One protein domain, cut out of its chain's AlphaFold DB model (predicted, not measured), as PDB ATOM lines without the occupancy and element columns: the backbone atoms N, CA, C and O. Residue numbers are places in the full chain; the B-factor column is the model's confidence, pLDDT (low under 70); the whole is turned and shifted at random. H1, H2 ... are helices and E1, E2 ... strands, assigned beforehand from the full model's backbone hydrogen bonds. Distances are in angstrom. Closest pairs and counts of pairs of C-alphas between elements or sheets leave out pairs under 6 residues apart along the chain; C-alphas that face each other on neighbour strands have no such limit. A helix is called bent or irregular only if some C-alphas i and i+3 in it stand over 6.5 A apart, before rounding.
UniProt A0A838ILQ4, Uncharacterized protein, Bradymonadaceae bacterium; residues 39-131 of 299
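This is residues 39 to 131 of the 299 residues of an uncharacterized protein of Bradymonadaceae bacterium (UniProt A0A838ILQ4). What does this model look like? A small two-stranded hairpin, E1 and E2, stands at one end of an elongated row of two helical hairpins: H1 with H2 comes next, and H3 with H4 makes the far end. The two helical hairpins meet where H1 touches H3 at a steep tilt, and the turn of residues 46 to 51 sticks out from the strand hairpin. What is it made of? The printed part has 93 residues, with E1, E2, H1, H2, H3 and H4 in that order along the chain, an antiparallel sheet E1 - E2, and the class mostly helix. It is only just loose, close to compact, with a radius of gyration of the C-alphas of 15.0 A and spans of 45 by 28 by 23 A.

How do the strands pair? E1, residues 41 to 44, and E2, residues 53 to 56, form an antiparallel hairpin at 140 degrees, with N 42 and O 55 2.8 A apart and N 55 and O 42 2.9 A apart, both within hydrogen-bond range. How do the first two helices stand? H1, residues 66 to 78, touches H2, residues 83 to 91, with residues 73 to 77 alone, in a helical hairpin at a shallow tilt of 11 degrees, opposite ways; the closest C-alphas are those of Ile 77 and Thr 86, 5.3 A apart. The closest C-alphas of E2 and H2 are those of Ile 55 and Cys 85, 8.0 A apart. What follows? H3, residues 95 to 112, touches H1 with residues 97 to 101 alone, at a steep tilt of 57 degrees, the same way; the closest C-alphas are those of Cys 70 and Ile 97, 6.2 A apart. H3 and H4, residues 118 to 131, touch as a helical hairpin at a shallow tilt of 18 degrees, opposite ways, and their closest C-alphas are those of Trp 104 and Gln 128, 4.8 A apart; H2 and H4 are apart. How do the helix backbones run? Every O i to N i+4 pair is within hydrogen-bond range in H1, H2 and H3, and 7 of 10 are in H4.

Where do the strands lie? E1 begins at C-alpha 41, (61.030, 4.940, 43.334), and E1 and E2 each have 4 residues. How long are the helices? H1 measures 18.3 A from first to last C-alpha, H2 12.2 A, H3 24.8 A and H4 16.2 A, ending at C-alpha 131, (31.153, 10.732, 39.109). H4 is irregular: C-alphas 124 and 127 are 8.2 A apart.

How far does it reach? The two C-alphas farthest apart are those of Asp 50 and Ala 123, 46.2 A. Are there cuts or long links? The printed part has no cut and no long link. Where is confidence low? The mean pLDDT of the printed part is 78.1, and 22 residues are under 70, among them residues 55 to 64 and 114 to 116.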
ATOM      1  N   LEU A  39      64.275   0.316  44.579       54.16
ATOM      2  CA  LEU A  39      63.658  -0.160  43.335       54.16
ATOM      3  C   LEU A  39      62.153   0.159  43.319       54.16
ATOM      4  O   LEU A  39      61.430  -0.261  44.219       54.16
ATOM      5  N   GLY A  40      61.702   0.872  42.282       57.72
ATOM      6  CA  GLY A  40      60.317   1.339  42.154       57.72
ATOM      7  C   GLY A  40      60.076   2.768  42.648       57.72
ATOM      8  O   GLY A  40      58.925   3.175  42.736       57.72
ATOM      9  N   GLN A  41      61.126   3.528  42.969       67.62
ATOM     10  CA  GLN A  41      61.030   4.940  43.334       67.62
ATOM     11  C   GLN A  41      61.791   5.847  42.346       67.62
ATOM     12  O   GLN A  41      62.799   5.445  41.749       67.62
ATOM     13  N   VAL A  42      61.297   7.072  42.170       74.25
ATOM     14  CA  VAL A  42      61.930   8.179  41.441       74.25
ATOM     15  C   VAL A  42      62.279   9.274  42.427       74.25
ATOM     16  O   VAL A  42      61.510   9.597  43.329       74.25
ATOM     17  N   CYS A  43      63.460   9.846  42.242       75.69
ATOM     18  CA  CYS A  43      63.877  10.991  43.016       75.69
ATOM     19  C   CYS A  43      63.263  12.266  42.430       75.69
ATOM     20  O   CYS A  43      63.491  12.573  41.258       75.69
ATOM     21  N   ILE A  44      62.509  13.014  43.235       74.12
ATOM     22  CA  ILE A  44      62.053  14.359  42.876       74.12
ATOM     23  C   ILE A  44      62.792  15.371  43.746       74.12
ATOM     24  O   ILE A  44      62.750  15.313  44.976       74.12
ATOM     25  N   ALA A  45      63.453  16.323  43.089       64.12
ATOM     26  CA  ALA A  45      63.923  17.543  43.724       64.12
ATOM     27  C   ALA A  45      62.809  18.593  43.613       64.12
ATOM     28  O   ALA A  45      62.469  19.018  42.508       64.12
ATOM     29  N   THR A  46      62.212  18.983  44.737       65.81
ATOM     30  CA  THR A  46      61.307  20.136  44.794       65.81
ATOM     31  C   THR A  46      62.131  21.389  45.093       65.81
ATOM     32  O   THR A  46      63.095  21.323  45.851       65.81
ATOM     33  N   GLU A  47      61.791  22.531  44.484       69.94
ATOM     34  CA  GLU A  47      62.583  23.774  44.609       69.94
ATOM     35  C   GLU A  47      62.694  24.294  46.058       69.94
ATOM     36  O   GLU A  47      63.610  25.058  46.357       69.94
ATOM     37  N   ASP A  48      61.814  23.833  46.953       71.75
ATOM     38  CA  ASP A  48      61.711  24.275  48.348       71.75
ATOM     39  C   ASP A  48      62.146  23.226  49.395       71.75
ATOM     40  O   ASP A  48      62.105  23.517  50.592       71.75
ATOM     41  N   ALA A  49      62.538  22.005  49.002       62.03
ATOM     42  CA  ALA A  49      62.992  20.990  49.958       62.03
ATOM     43  C   ALA A  49      64.519  20.994  50.110       62.03
ATOM     44  O   ALA A  49      65.256  20.869  49.133       62.03
ATOM     45  N   ASP A  50      64.987  21.064  51.358       68.19
ATOM     46  CA  ASP A  50      66.414  20.985  51.698       68.19
ATOM     47  C   ASP A  50      67.035  19.608  51.370       68.19
ATOM     48  O   ASP A  50      68.254  19.500  51.230       68.19
ATOM     49  N   GLU A  51      66.217  18.556  51.218       71.88
ATOM     50  CA  GLU A  51      66.654  17.204  50.856       71.88
ATOM     51  C   GLU A  51      65.729  16.595  49.782       71.88
ATOM     52  O   GLU A  51      64.502  16.665  49.912       71.88
ATOM     53  N   PRO A  52      66.284  15.986  48.717       70.19
ATOM     54  CA  PRO A  52      65.491  15.343  47.677       70.19
ATOM     55  C   PRO A  52      64.780  14.100  48.216       70.19
ATOM     56  O   PRO A  52      65.328  13.354  49.029       70.19
ATOM     57  N   GLN A  53      63.557  13.859  47.740       76.06
ATOM     58  CA  GLN A  53      62.728  12.757  48.221       76.06
ATOM     59  C   GLN A  53      62.564  11.669  47.164       76.06
ATOM     60  O   GLN A  53      62.338  11.934  45.982       76.06
ATOM     61  N   CYS A  54      62.659  10.422  47.616       72.31
ATOM     62  CA  CYS A  54      62.341   9.248  46.823       72.31
ATOM     63  C   CYS A  54      60.844   8.967  46.921       72.31
ATOM     64  O   CYS A  54      60.365   8.525  47.963       72.31
ATOM     65  N   ILE A  55      60.112   9.197  45.838       68.50
ATOM     66  CA  ILE A  55      58.688   8.869  45.749       68.50
ATOM     67  C   ILE A  55      58.487   7.605  44.923       68.50
ATOM     68  O   ILE A  55      59.277   7.305  44.035       68.50
ATOM     69  N   VAL A  56      57.437   6.841  45.204       62.06
ATOM     70  CA  VAL A  56      57.108   5.634  44.438       62.06
ATOM     71  C   VAL A  56      56.751   6.021  43.002       62.06
ATOM     72  O   VAL A  56      55.799   6.755  42.757       62.06
ATOM     73  N   GLU A  57      57.535   5.528  42.042       59.31
ATOM     74  CA  GLU A  57      57.213   5.609  40.623       59.31
ATOM     75  C   GLU A  57      56.147   4.546  40.365       59.31
ATOM     76  O   GLU A  57      56.443   3.350  40.264       59.31
ATOM     77  N   PHE A  58      54.884   4.967  40.295       57.03
ATOM     78  CA  PHE A  58      53.800   4.103  39.844       57.03
ATOM     79  C   PHE A  58      54.028   3.784  38.360       57.03
ATOM     80  O   PHE A  58      53.566   4.469  37.460       57.03
ATOM     81  N   THR A  59      54.802   2.731  38.103       55.44
ATOM     82  CA  THR A  59      55.189   2.269  36.757       55.44
ATOM     83  C   THR A  59      54.073   1.508  36.030       55.44
ATOM     84  O   THR A  59      54.267   1.029  34.911       55.44
ATOM     85  N   GLY A  60      52.884   1.410  36.632       55.78
ATOM     86  CA  GLY A  60      51.671   1.058  35.907       55.78
ATOM     87  C   GLY A  60      51.259   2.268  35.086       55.78
ATOM     88  O   GLY A  60      50.981   3.308  35.670       55.78
ATOM     89  N   GLY A  61      51.280   2.151  33.752       55.06
ATOM     90  CA  GLY A  61      50.868   3.228  32.852       55.06
ATOM     91  C   GLY A  61      49.612   3.910  33.379       55.06
ATOM     92  O   GLY A  61      48.679   3.216  33.787       55.06
ATOM     93  N   GLY A  62      49.652   5.244  33.432       54.97
ATOM     94  CA  GLY A  62      48.595   6.043  34.031       54.97
ATOM     95  C   GLY A  62      47.205   5.582  33.572       54.97
ATOM     96  O   GLY A  62      47.059   5.092  32.440       54.97
ATOM     97  N   PRO A  63      46.211   5.686  34.462       61.59
ATOM     98  CA  PRO A  63      44.856   5.216  34.208       61.59
ATOM     99  C   PRO A  63      44.340   5.740  32.857       61.59
ATOM    100  O   PRO A  63      44.576   6.890  32.494       61.59
ATOM    101  N   GLN A  64      43.706   4.872  32.061       61.09
ATOM    102  CA  GLN A  64      43.319   5.184  30.675       61.09
ATOM    103  C   GLN A  64      41.902   5.762  30.588       61.09
ATOM    104  O   GLN A  64      41.503   6.292  29.551       61.09
ATOM    105  N   THR A  65      41.128   5.633  31.665       72.75
ATOM    106  CA  THR A  65      39.740   6.086  31.775       72.75
ATOM    107  C   THR A  65      39.527   6.878  33.060       72.75
ATOM    108  O   THR A  65      40.307   6.775  34.013       72.75
ATOM    109  N   THR A  66      38.447   7.653  33.110       68.44
ATOM    110  CA  THR A  66      38.104   8.458  34.286       68.44
ATOM    111  C   THR A  66      37.846   7.592  35.525       68.44
ATOM    112  O   THR A  66      38.420   7.835  36.585       68.44
ATOM    113  N   THR A  67      37.105   6.493  35.363       71.62
ATOM    114  CA  THR A  67      36.873   5.473  36.398       71.62
ATOM    115  C   THR A  67      38.167   4.887  36.967       71.62
ATOM    116  O   THR A  67      38.341   4.810  38.187       71.62
ATOM    117  N   GLU A  68      39.094   4.470  36.098       79.06
ATOM    118  CA  GLU A  68      40.388   3.935  36.537       79.06
ATOM    119  C   GLU A  68      41.199   4.995  37.283       79.06
ATOM    120  O   GLU A  68      41.894   4.668  38.245       79.06
ATOM    121  N   SER A  69      41.069   6.264  36.885       84.38
ATOM    122  CA  SER A  69      41.819   7.376  37.470       84.38
ATOM    123  C   SER A  69      41.389   7.693  38.891       84.38
ATOM    124  O   SER A  69      42.235   7.883  39.761       84.38
ATOM    125  N   CYS A  70      40.089   7.668  39.161       86.88
ATOM    126  CA  CYS A  70      39.557   7.924  40.495       86.88
ATOM    127  C   CYS A  70      39.802   6.757  41.466       86.88
ATOM    128  O   CYS A  70      40.118   6.977  42.638       86.88
ATOM    129  N   SER A  71      39.728   5.511  40.974       85.19
ATOM    130  CA  SER A  71      40.115   4.315  41.740       85.19
ATOM    131  C   SER A  71      41.603   4.332  42.096       85.19
ATOM    132  O   SER A  71      41.969   4.152  43.259       85.19
ATOM    133  N   TRP A  72      42.458   4.635  41.113       90.38
ATOM    134  CA  TRP A  72      43.895   4.778  41.325       90.38
ATOM    135  C   TRP A  72      44.216   5.900  42.317       90.38
ATOM    136  O   TRP A  72      44.981   5.677  43.253       90.38
ATOM    137  N   LEU A  73      43.592   7.074  42.166       90.44
ATOM    138  CA  LEU A  73      43.814   8.214  43.054       90.44
ATOM    139  C   LEU A  73      43.407   7.897  44.498       90.44
ATOM    140  O   LEU A  73      44.172   8.177  45.418       90.44
ATOM    141  N   SER A  74      42.250   7.257  44.692       88.12
ATOM    142  CA  SER A  74      41.773   6.852  46.022       88.12
ATOM    143  C   SER A  74      42.743   5.876  46.696       88.12
ATOM    144  O   SER A  74      43.040   6.024  47.877       88.12
ATOM    145  N   ALA A  75      43.264   4.897  45.944       88.00
ATOM    146  CA  ALA A  75      44.257   3.951  46.449       88.00
ATOM    147  C   ALA A  75      45.595   4.637  46.771       88.00
ATOM    148  O   ALA A  75      46.161   4.400  47.833       88.00
ATOM    149  N   CYS A  76      46.061   5.533  45.895       90.69
ATOM    150  CA  CYS A  76      47.291   6.299  46.095       90.69
ATOM    151  C   CYS A  76      47.215   7.152  47.370       90.69
ATOM    152  O   CYS A  76      48.119   7.102  48.197       90.69
ATOM    153  N   ILE A  77      46.110   7.879  47.571       91.44
ATOM    154  CA  ILE A  77      45.905   8.724  48.756       91.44
ATOM    155  C   ILE A  77      45.734   7.884  50.027       91.44
ATOM    156  O   ILE A  77      46.209   8.293  51.083       91.44
ATOM    157  N   ALA A  78      45.089   6.717  49.949       87.19
ATOM    158  CA  ALA A  78      44.935   5.824  51.099       87.19
ATOM    159  C   ALA A  78      46.272   5.257  51.612       87.19
ATOM    160  O   ALA A  78      46.383   4.971  52.802       87.19
ATOM    161  N   ASP A  79      47.272   5.130  50.734       90.81
ATOM    162  CA  ASP A  79      48.634   4.698  51.074       90.81
ATOM    163  C   ASP A  79      49.544   5.863  51.527       90.81
ATOM    164  O   ASP A  79      50.712   5.645  51.859       90.81
ATOM    165  N   CYS A  80      49.041   7.102  51.546       90.88
ATOM    166  CA  CYS A  80      49.809   8.276  51.952       90.88
ATOM    167  C   CYS A  80      49.722   8.553  53.457       90.88
ATOM    168  O   CYS A  80      48.645   8.771  54.007       90.88
ATOM    169  N   ASP A  81      50.888   8.668  54.099       92.44
ATOM    170  CA  ASP A  81      51.013   9.018  55.522       92.44
ATOM    171  C   ASP A  81      51.107  10.539  55.776       92.44
ATOM    172  O   ASP A  81      51.037  10.991  56.923       92.44
ATOM    173  N   ASP A  82      51.284  11.346  54.725       88.62
ATOM    174  CA  ASP A  82      51.422  12.798  54.821       88.62
ATOM    175  C   ASP A  82      50.818  13.549  53.621       88.62
ATOM    176  O   ASP A  82      50.467  12.978  52.586       88.62
ATOM    177  N   THR A  83      50.708  14.872  53.770       87.88
ATOM    178  CA  THR A  83      50.116  15.763  52.763       87.88
ATOM    179  C   THR A  83      50.973  15.925  51.509       87.88
ATOM    180  O   THR A  83      50.445  16.309  50.466       87.88
ATOM    181  N   VAL A  84      52.285  15.677  51.590       89.00
ATOM    182  CA  VAL A  84      53.187  15.776  50.433       89.00
ATOM    183  C   VAL A  84      52.914  14.607  49.493       89.00
ATOM    184  O   VAL A  84      52.732  14.817  48.296       89.00
ATOM    185  N   CYS A  85      52.781  13.399  50.036       88.88
ATOM    186  CA  CYS A  85      52.370  12.217  49.291       88.88
ATOM    187  C   CYS A  85      50.994  12.413  48.636       88.88
ATOM    188  O   CYS A  85      50.847  12.168  47.438       88.88
ATOM    189  N   THR A  86      50.005  12.941  49.374       88.50
ATOM    190  CA  THR A  86      48.674  13.243  48.815       88.50
ATOM    191  C   THR A  86      48.766  14.188  47.615       88.50
ATOM    192  O   THR A  86      48.197  13.899  46.563       88.50
ATOM    193  N   ALA A  87      49.535  15.276  47.732       86.69
ATOM    194  CA  ALA A  87      49.718  16.234  46.642       86.69
ATOM    195  C   ALA A  87      50.395  15.602  45.412       86.69
ATOM    196  O   ALA A  87      50.043  15.928  44.277       86.69
ATOM    197  N   VAL A  88      51.333  14.671  45.617       88.44
ATOM    198  CA  VAL A  88      51.954  13.909  44.522       88.44
ATOM    199  C   VAL A  88      50.914  13.049  43.807       88.44
ATOM    200  O   VAL A  88      50.874  13.085  42.581       88.44
ATOM    201  N   CYS A  89      50.050  12.330  44.533       89.69
ATOM    202  CA  CYS A  89      48.969  11.542  43.935       89.69
ATOM    203  C   CYS A  89      48.007  12.416  43.111       89.69
ATOM    204  O   CYS A  89      47.712  12.102  41.959       89.69
ATOM    205  N   GLU A  90      47.559  13.547  43.664       90.12
ATOM    206  CA  GLU A  90      46.643  14.477  42.987       90.12
ATOM    207  C   GLU A  90      47.248  15.128  41.735       90.12
ATOM    208  O   GLU A  90      46.523  15.458  40.792       90.12
ATOM    209  N   ALA A  91      48.571  15.310  41.707       87.94
ATOM    210  CA  ALA A  91      49.286  15.864  40.561       87.94
ATOM    211  C   ALA A  91      49.402  14.885  39.377       87.94
ATOM    212  O   ALA A  91      49.670  15.331  38.262       87.94
ATOM    213  N   GLN A  92      49.202  13.578  39.591       88.12
ATOM    214  CA  GLN A  92      49.264  12.561  38.527       88.12
ATOM    215  C   GLN A  92      47.955  12.406  37.742       88.12
ATOM    216  O   GLN A  92      47.934  11.708  36.728       88.12
ATOM    217  N   VAL A  93      46.870  13.037  38.193       86.81
ATOM    218  CA  VAL A  93      45.576  13.026  37.503       86.81
ATOM    219  C   VAL A  93      45.239  14.407  36.946       86.81
ATOM    220  O   VAL A  93      45.749  15.433  37.413       86.81
ATOM    221  N   ASP A  94      44.363  14.440  35.945       88.88
ATOM    222  CA  ASP A  94      43.826  15.695  35.428       88.88
ATOM    223  C   ASP A  94      42.934  16.422  36.459       88.88
ATOM    224  O   ASP A  94      42.577  15.903  37.523       88.88
ATOM    225  N   GLU A  95      42.615  17.680  36.153       84.25
ATOM    226  CA  GLU A  95      41.819  18.545  37.027       84.25
ATOM    227  C   GLU A  95      40.384  18.031  37.219       84.25
ATOM    228  O   GLU A  95      39.831  18.194  38.305       84.25
ATOM    229  N   GLU A  96      39.801  17.367  36.217       81.69
ATOM    230  CA  GLU A  96      38.441  16.822  36.275       81.69
ATOM    231  C   GLU A  96      38.359  15.678  37.294       81.69
ATOM    232  O   GLU A  96      37.500  15.698  38.181       81.69
ATOM    233  N   ILE A  97      39.308  14.738  37.249       86.00
ATOM    234  CA  ILE A  97      39.423  13.643  38.222       86.00
ATOM    235  C   ILE A  97      39.670  14.176  39.624       86.00
ATOM    236  O   ILE A  97      39.045  13.715  40.581       86.00
ATOM    237  N   ARG A  98      40.560  15.164  39.764       88.81
ATOM    238  CA  ARG A  98      40.845  15.777  41.065       88.81
ATOM    239  C   ARG A  98      39.585  16.405  41.659       88.81
ATOM    240  O   ARG A  98      39.301  16.212  42.842       88.81
ATOM    241  N   HIS A  99      38.794  17.090  40.835       84.12
ATOM    242  CA  HIS A  99      37.532  17.686  41.257       84.12
ATOM    243  C   HIS A  99      36.511  16.610  41.661       84.12
ATOM    244  O   HIS A  99      35.955  16.683  42.759       84.12
ATOM    245  N   ALA A 100      36.316  15.574  40.838       82.06
ATOM    246  CA  ALA A 100      35.414  14.461  41.141       82.06
ATOM    247  C   ALA A 100      35.793  13.743  42.449       82.06
ATOM    248  O   ALA A 100      34.934  13.498  43.301       82.06
ATOM    249  N   HIS A 101      37.085  13.474  42.652       90.69
ATOM    250  CA  HIS A 101      37.600  12.858  43.872       90.69
ATOM    251  C   HIS A 101      37.433  13.755  45.106       90.69
ATOM    252  O   HIS A 101      37.121  13.259  46.190       90.69
ATOM    253  N   SER A 102      37.596  15.074  44.959       87.06
ATOM    254  CA  SER A 102      37.384  16.020  46.059       87.06
ATOM    255  C   SER A 102      35.926  16.025  46.538       87.06
ATOM    256  O   SER A 102      35.684  15.945  47.742       87.06
ATOM    257  N   PHE A 103      34.953  15.999  45.616       84.56
ATOM    258  CA  PHE A 103      33.531  15.884  45.953       84.56
ATOM    259  C   PHE A 103      33.213  14.560  46.645       84.56
ATOM    260  O   PHE A 103      32.498  14.533  47.647       84.56
ATOM    261  N   TRP A 104      33.769  13.462  46.131       88.44
ATOM    262  CA  TRP A 104      33.642  12.143  46.737       88.44
ATOM    263  C   TRP A 104      34.184  12.109  48.171       88.44
ATOM    264  O   TRP A 104      33.473  11.718  49.099       88.44
ATOM    265  N   SER A 105      35.409  12.592  48.370       88.06
ATOM    266  CA  SER A 105      36.075  12.612  49.676       88.06
ATOM    267  C   SER A 105      35.346  13.505  50.679       88.06
ATOM    268  O   SER A 105      35.154  13.113  51.831       88.06
ATOM    269  N   ALA A 106      34.884  14.680  50.239       85.75
ATOM    270  CA  ALA A 106      34.086  15.582  51.062       85.75
ATOM    271  C   ALA A 106      32.760  14.934  51.481       85.75
ATOM    272  O   ALA A 106      32.353  15.058  52.636       85.75
ATOM    273  N   CYS A 107      32.106  14.198  50.577       86.06
ATOM    274  CA  CYS A 107      30.888  13.479  50.917       86.06
ATOM    275  C   CYS A 107      31.135  12.404  51.982       86.06
ATOM    276  O   CYS A 107      30.413  12.358  52.978       86.06
ATOM    277  N   LEU A 108      32.180  11.584  51.815       88.44
ATOM    278  CA  LEU A 108      32.546  10.567  52.804       88.44
ATOM    279  C   LEU A 108      32.843  11.178  54.179       88.44
ATOM    280  O   LEU A 108      32.399  10.646  55.196       88.44
ATOM    281  N   GLN A 109      33.582  12.289  54.225       88.06
ATOM    282  CA  GLN A 109      33.902  12.956  55.487       88.06
ATOM    283  C   GLN A 109      32.663  13.536  56.171       88.06
ATOM    284  O   GLN A 109      32.502  13.350  57.375       88.06
ATOM    285  N   ASN A 110      31.791  14.208  55.418       84.12
ATOM    286  CA  ASN A 110      30.657  14.934  55.986       84.12
ATOM    287  C   ASN A 110      29.465  14.034  56.323       84.12
ATOM    288  O   ASN A 110      28.759  14.308  57.288       84.12
ATOM    289  N   ASN A 111      29.230  12.982  55.535       82.06
ATOM    290  CA  ASN A 111      28.019  12.164  55.650       82.06
ATOM    291  C   ASN A 111      28.282  10.765  56.207       82.06
ATOM    292  O   ASN A 111      27.360  10.147  56.734       82.06
ATOM    293  N   CYS A 112      29.516  10.260  56.101       85.44
ATOM    294  CA  CYS A 112      29.828   8.888  56.490       85.44
ATOM    295  C   CYS A 112      30.710   8.750  57.734       85.44
ATOM    296  O   CYS A 112      30.935   7.618  58.136       85.44
ATOM    297  N   GLU A 113      31.184   9.838  58.364       79.06
ATOM    298  CA  GLU A 113      31.939   9.855  59.643       79.06
ATOM    299  C   GLU A 113      32.908   8.658  59.853       79.06
ATOM    300  O   GLU A 113      33.010   8.078  60.933       79.06
ATOM    301  N   GLY A 114      33.626   8.239  58.804       62.88
ATOM    302  CA  GLY A 114      34.570   7.110  58.857       62.88
ATOM    303  C   GLY A 114      33.956   5.703  58.764       62.88
ATOM    304  O   GLY A 114      34.694   4.727  58.629       62.88
ATOM    305  N   LEU A 115      32.632   5.566  58.753       60.22
ATOM    306  CA  LEU A 115      31.932   4.368  58.299       60.22
ATOM    307  C   LEU A 115      31.847   4.401  56.770       60.22
ATOM    308  O   LEU A 115      30.830   4.772  56.191       60.22
ATOM    309  N   GLN A 116      32.911   3.949  56.101       68.12
ATOM    310  CA  GLN A 116      32.873   3.582  54.678       68.12
ATOM    311  C   GLN A 116      32.039   2.302  54.470       68.12
ATOM    312  O   GLN A 116      32.490   1.338  53.855       68.12
ATOM    313  N   SER A 117      30.843   2.233  55.059       79.75
ATOM    314  CA  SER A 117      29.912   1.157  54.760       79.75
ATOM    315  C   SER A 117      29.333   1.401  53.373       79.75
ATOM    316  O   SER A 117      28.988   2.533  53.022       79.75
ATOM    317  N   ASP A 118      29.178   0.327  52.600       76.31
ATOM    318  CA  ASP A 118      28.505   0.382  51.297       76.31
ATOM    319  C   ASP A 118      27.116   1.025  51.420       76.31
ATOM    320  O   ASP A 118      26.665   1.721  50.518       76.31
ATOM    321  N   GLU A 119      26.456   0.841  52.566       74.88
ATOM    322  CA  GLU A 119      25.166   1.451  52.880       74.88
ATOM    323  C   GLU A 119      25.248   2.977  53.009       74.88
ATOM    324  O   GLU A 119      24.384   3.657  52.470       74.88
ATOM    325  N   CYS A 120      26.287   3.536  53.641       82.62
ATOM    326  CA  CYS A 120      26.448   4.988  53.714       82.62
ATOM    327  C   CYS A 120      26.795   5.592  52.355       82.62
ATOM    328  O   CYS A 120      26.202   6.588  51.938       82.62
ATOM    329  N   VAL A 121      27.727   4.956  51.641       80.56
ATOM    330  CA  VAL A 121      28.120   5.371  50.290       80.56
ATOM    331  C   VAL A 121      26.907   5.405  49.375       80.56
ATOM    332  O   VAL A 121      26.701   6.397  48.681       80.56
ATOM    333  N   ARG A 122      26.079   4.355  49.417       73.44
ATOM    334  CA  ARG A 122      24.805   4.318  48.704       73.44
ATOM    335  C   ARG A 122      23.892   5.427  49.220       73.44
ATOM    336  O   ARG A 122      23.534   6.288  48.445       73.44
ATOM    337  N   ALA A 123      23.584   5.497  50.507       71.12
ATOM    338  CA  ALA A 123      22.597   6.441  51.030       71.12
ATOM    339  C   ALA A 123      22.937   7.932  50.832       71.12
ATOM    340  O   ALA A 123      22.018   8.739  50.742       71.12
ATOM    341  N   TRP A 124      24.215   8.316  50.773       75.94
ATOM    342  CA  TRP A 124      24.585   9.737  50.832       75.94
ATOM    343  C   TRP A 124      25.577  10.190  49.772       75.94
ATOM    344  O   TRP A 124      25.588  11.368  49.430       75.94
ATOM    345  N   CYS A 125      26.397   9.283  49.242       82.75
ATOM    346  CA  CYS A 125      27.530   9.651  48.396       82.75
ATOM    347  C   CYS A 125      27.505   9.024  47.009       82.75
ATOM    348  O   CYS A 125      28.503   9.078  46.293       82.75
ATOM    349  N   ALA A 126      26.387   8.426  46.605       77.31
ATOM    350  CA  ALA A 126      26.349   7.716  45.343       77.31
ATOM    351  C   ALA A 126      26.512   8.598  44.101       77.31
ATOM    352  O   ALA A 126      27.207   8.152  43.192       77.31
ATOM    353  N   PRO A 127      25.963   9.827  44.022       72.19
ATOM    354  CA  PRO A 127      26.230  10.705  42.885       72.19
ATOM    355  C   PRO A 127      27.725  11.013  42.737       72.19
ATOM    356  O   PRO A 127      28.269  10.974  41.635       72.19
ATOM    357  N   GLN A 128      28.414  11.257  43.854       82.62
ATOM    358  CA  GLN A 128      29.849  11.530  43.873       82.62
ATOM    359  C   GLN A 128      30.662  10.264  43.574       82.62
ATOM    360  O   GLN A 128      31.637  10.323  42.827       82.62
ATOM    361  N   ALA A 129      30.231   9.107  44.084       81.00
ATOM    362  CA  ALA A 129      30.818   7.812  43.755       81.00
ATOM    363  C   ALA A 129      30.662   7.486  42.266       81.00
ATOM    364  O   ALA A 129      31.603   7.005  41.653       81.00
ATOM    365  N   MET A 130      29.506   7.777  41.668       76.50
ATOM    366  CA  MET A 130      29.257   7.585  40.239       76.50
ATOM    367  C   MET A 130      30.103   8.529  39.391       76.50
ATOM    368  O   MET A 130      30.699   8.087  38.417       76.50
ATOM    369  N   ARG A 131      30.236   9.801  39.784       76.50
ATOM    370  CA  ARG A 131      31.153  10.732  39.109       76.50
ATOM    371  C   ARG A 131      32.603  10.272  39.161       76.50
ATOM    372  O   ARG A 131      33.318  10.415  38.179       76.50
TER     373      ARG A 131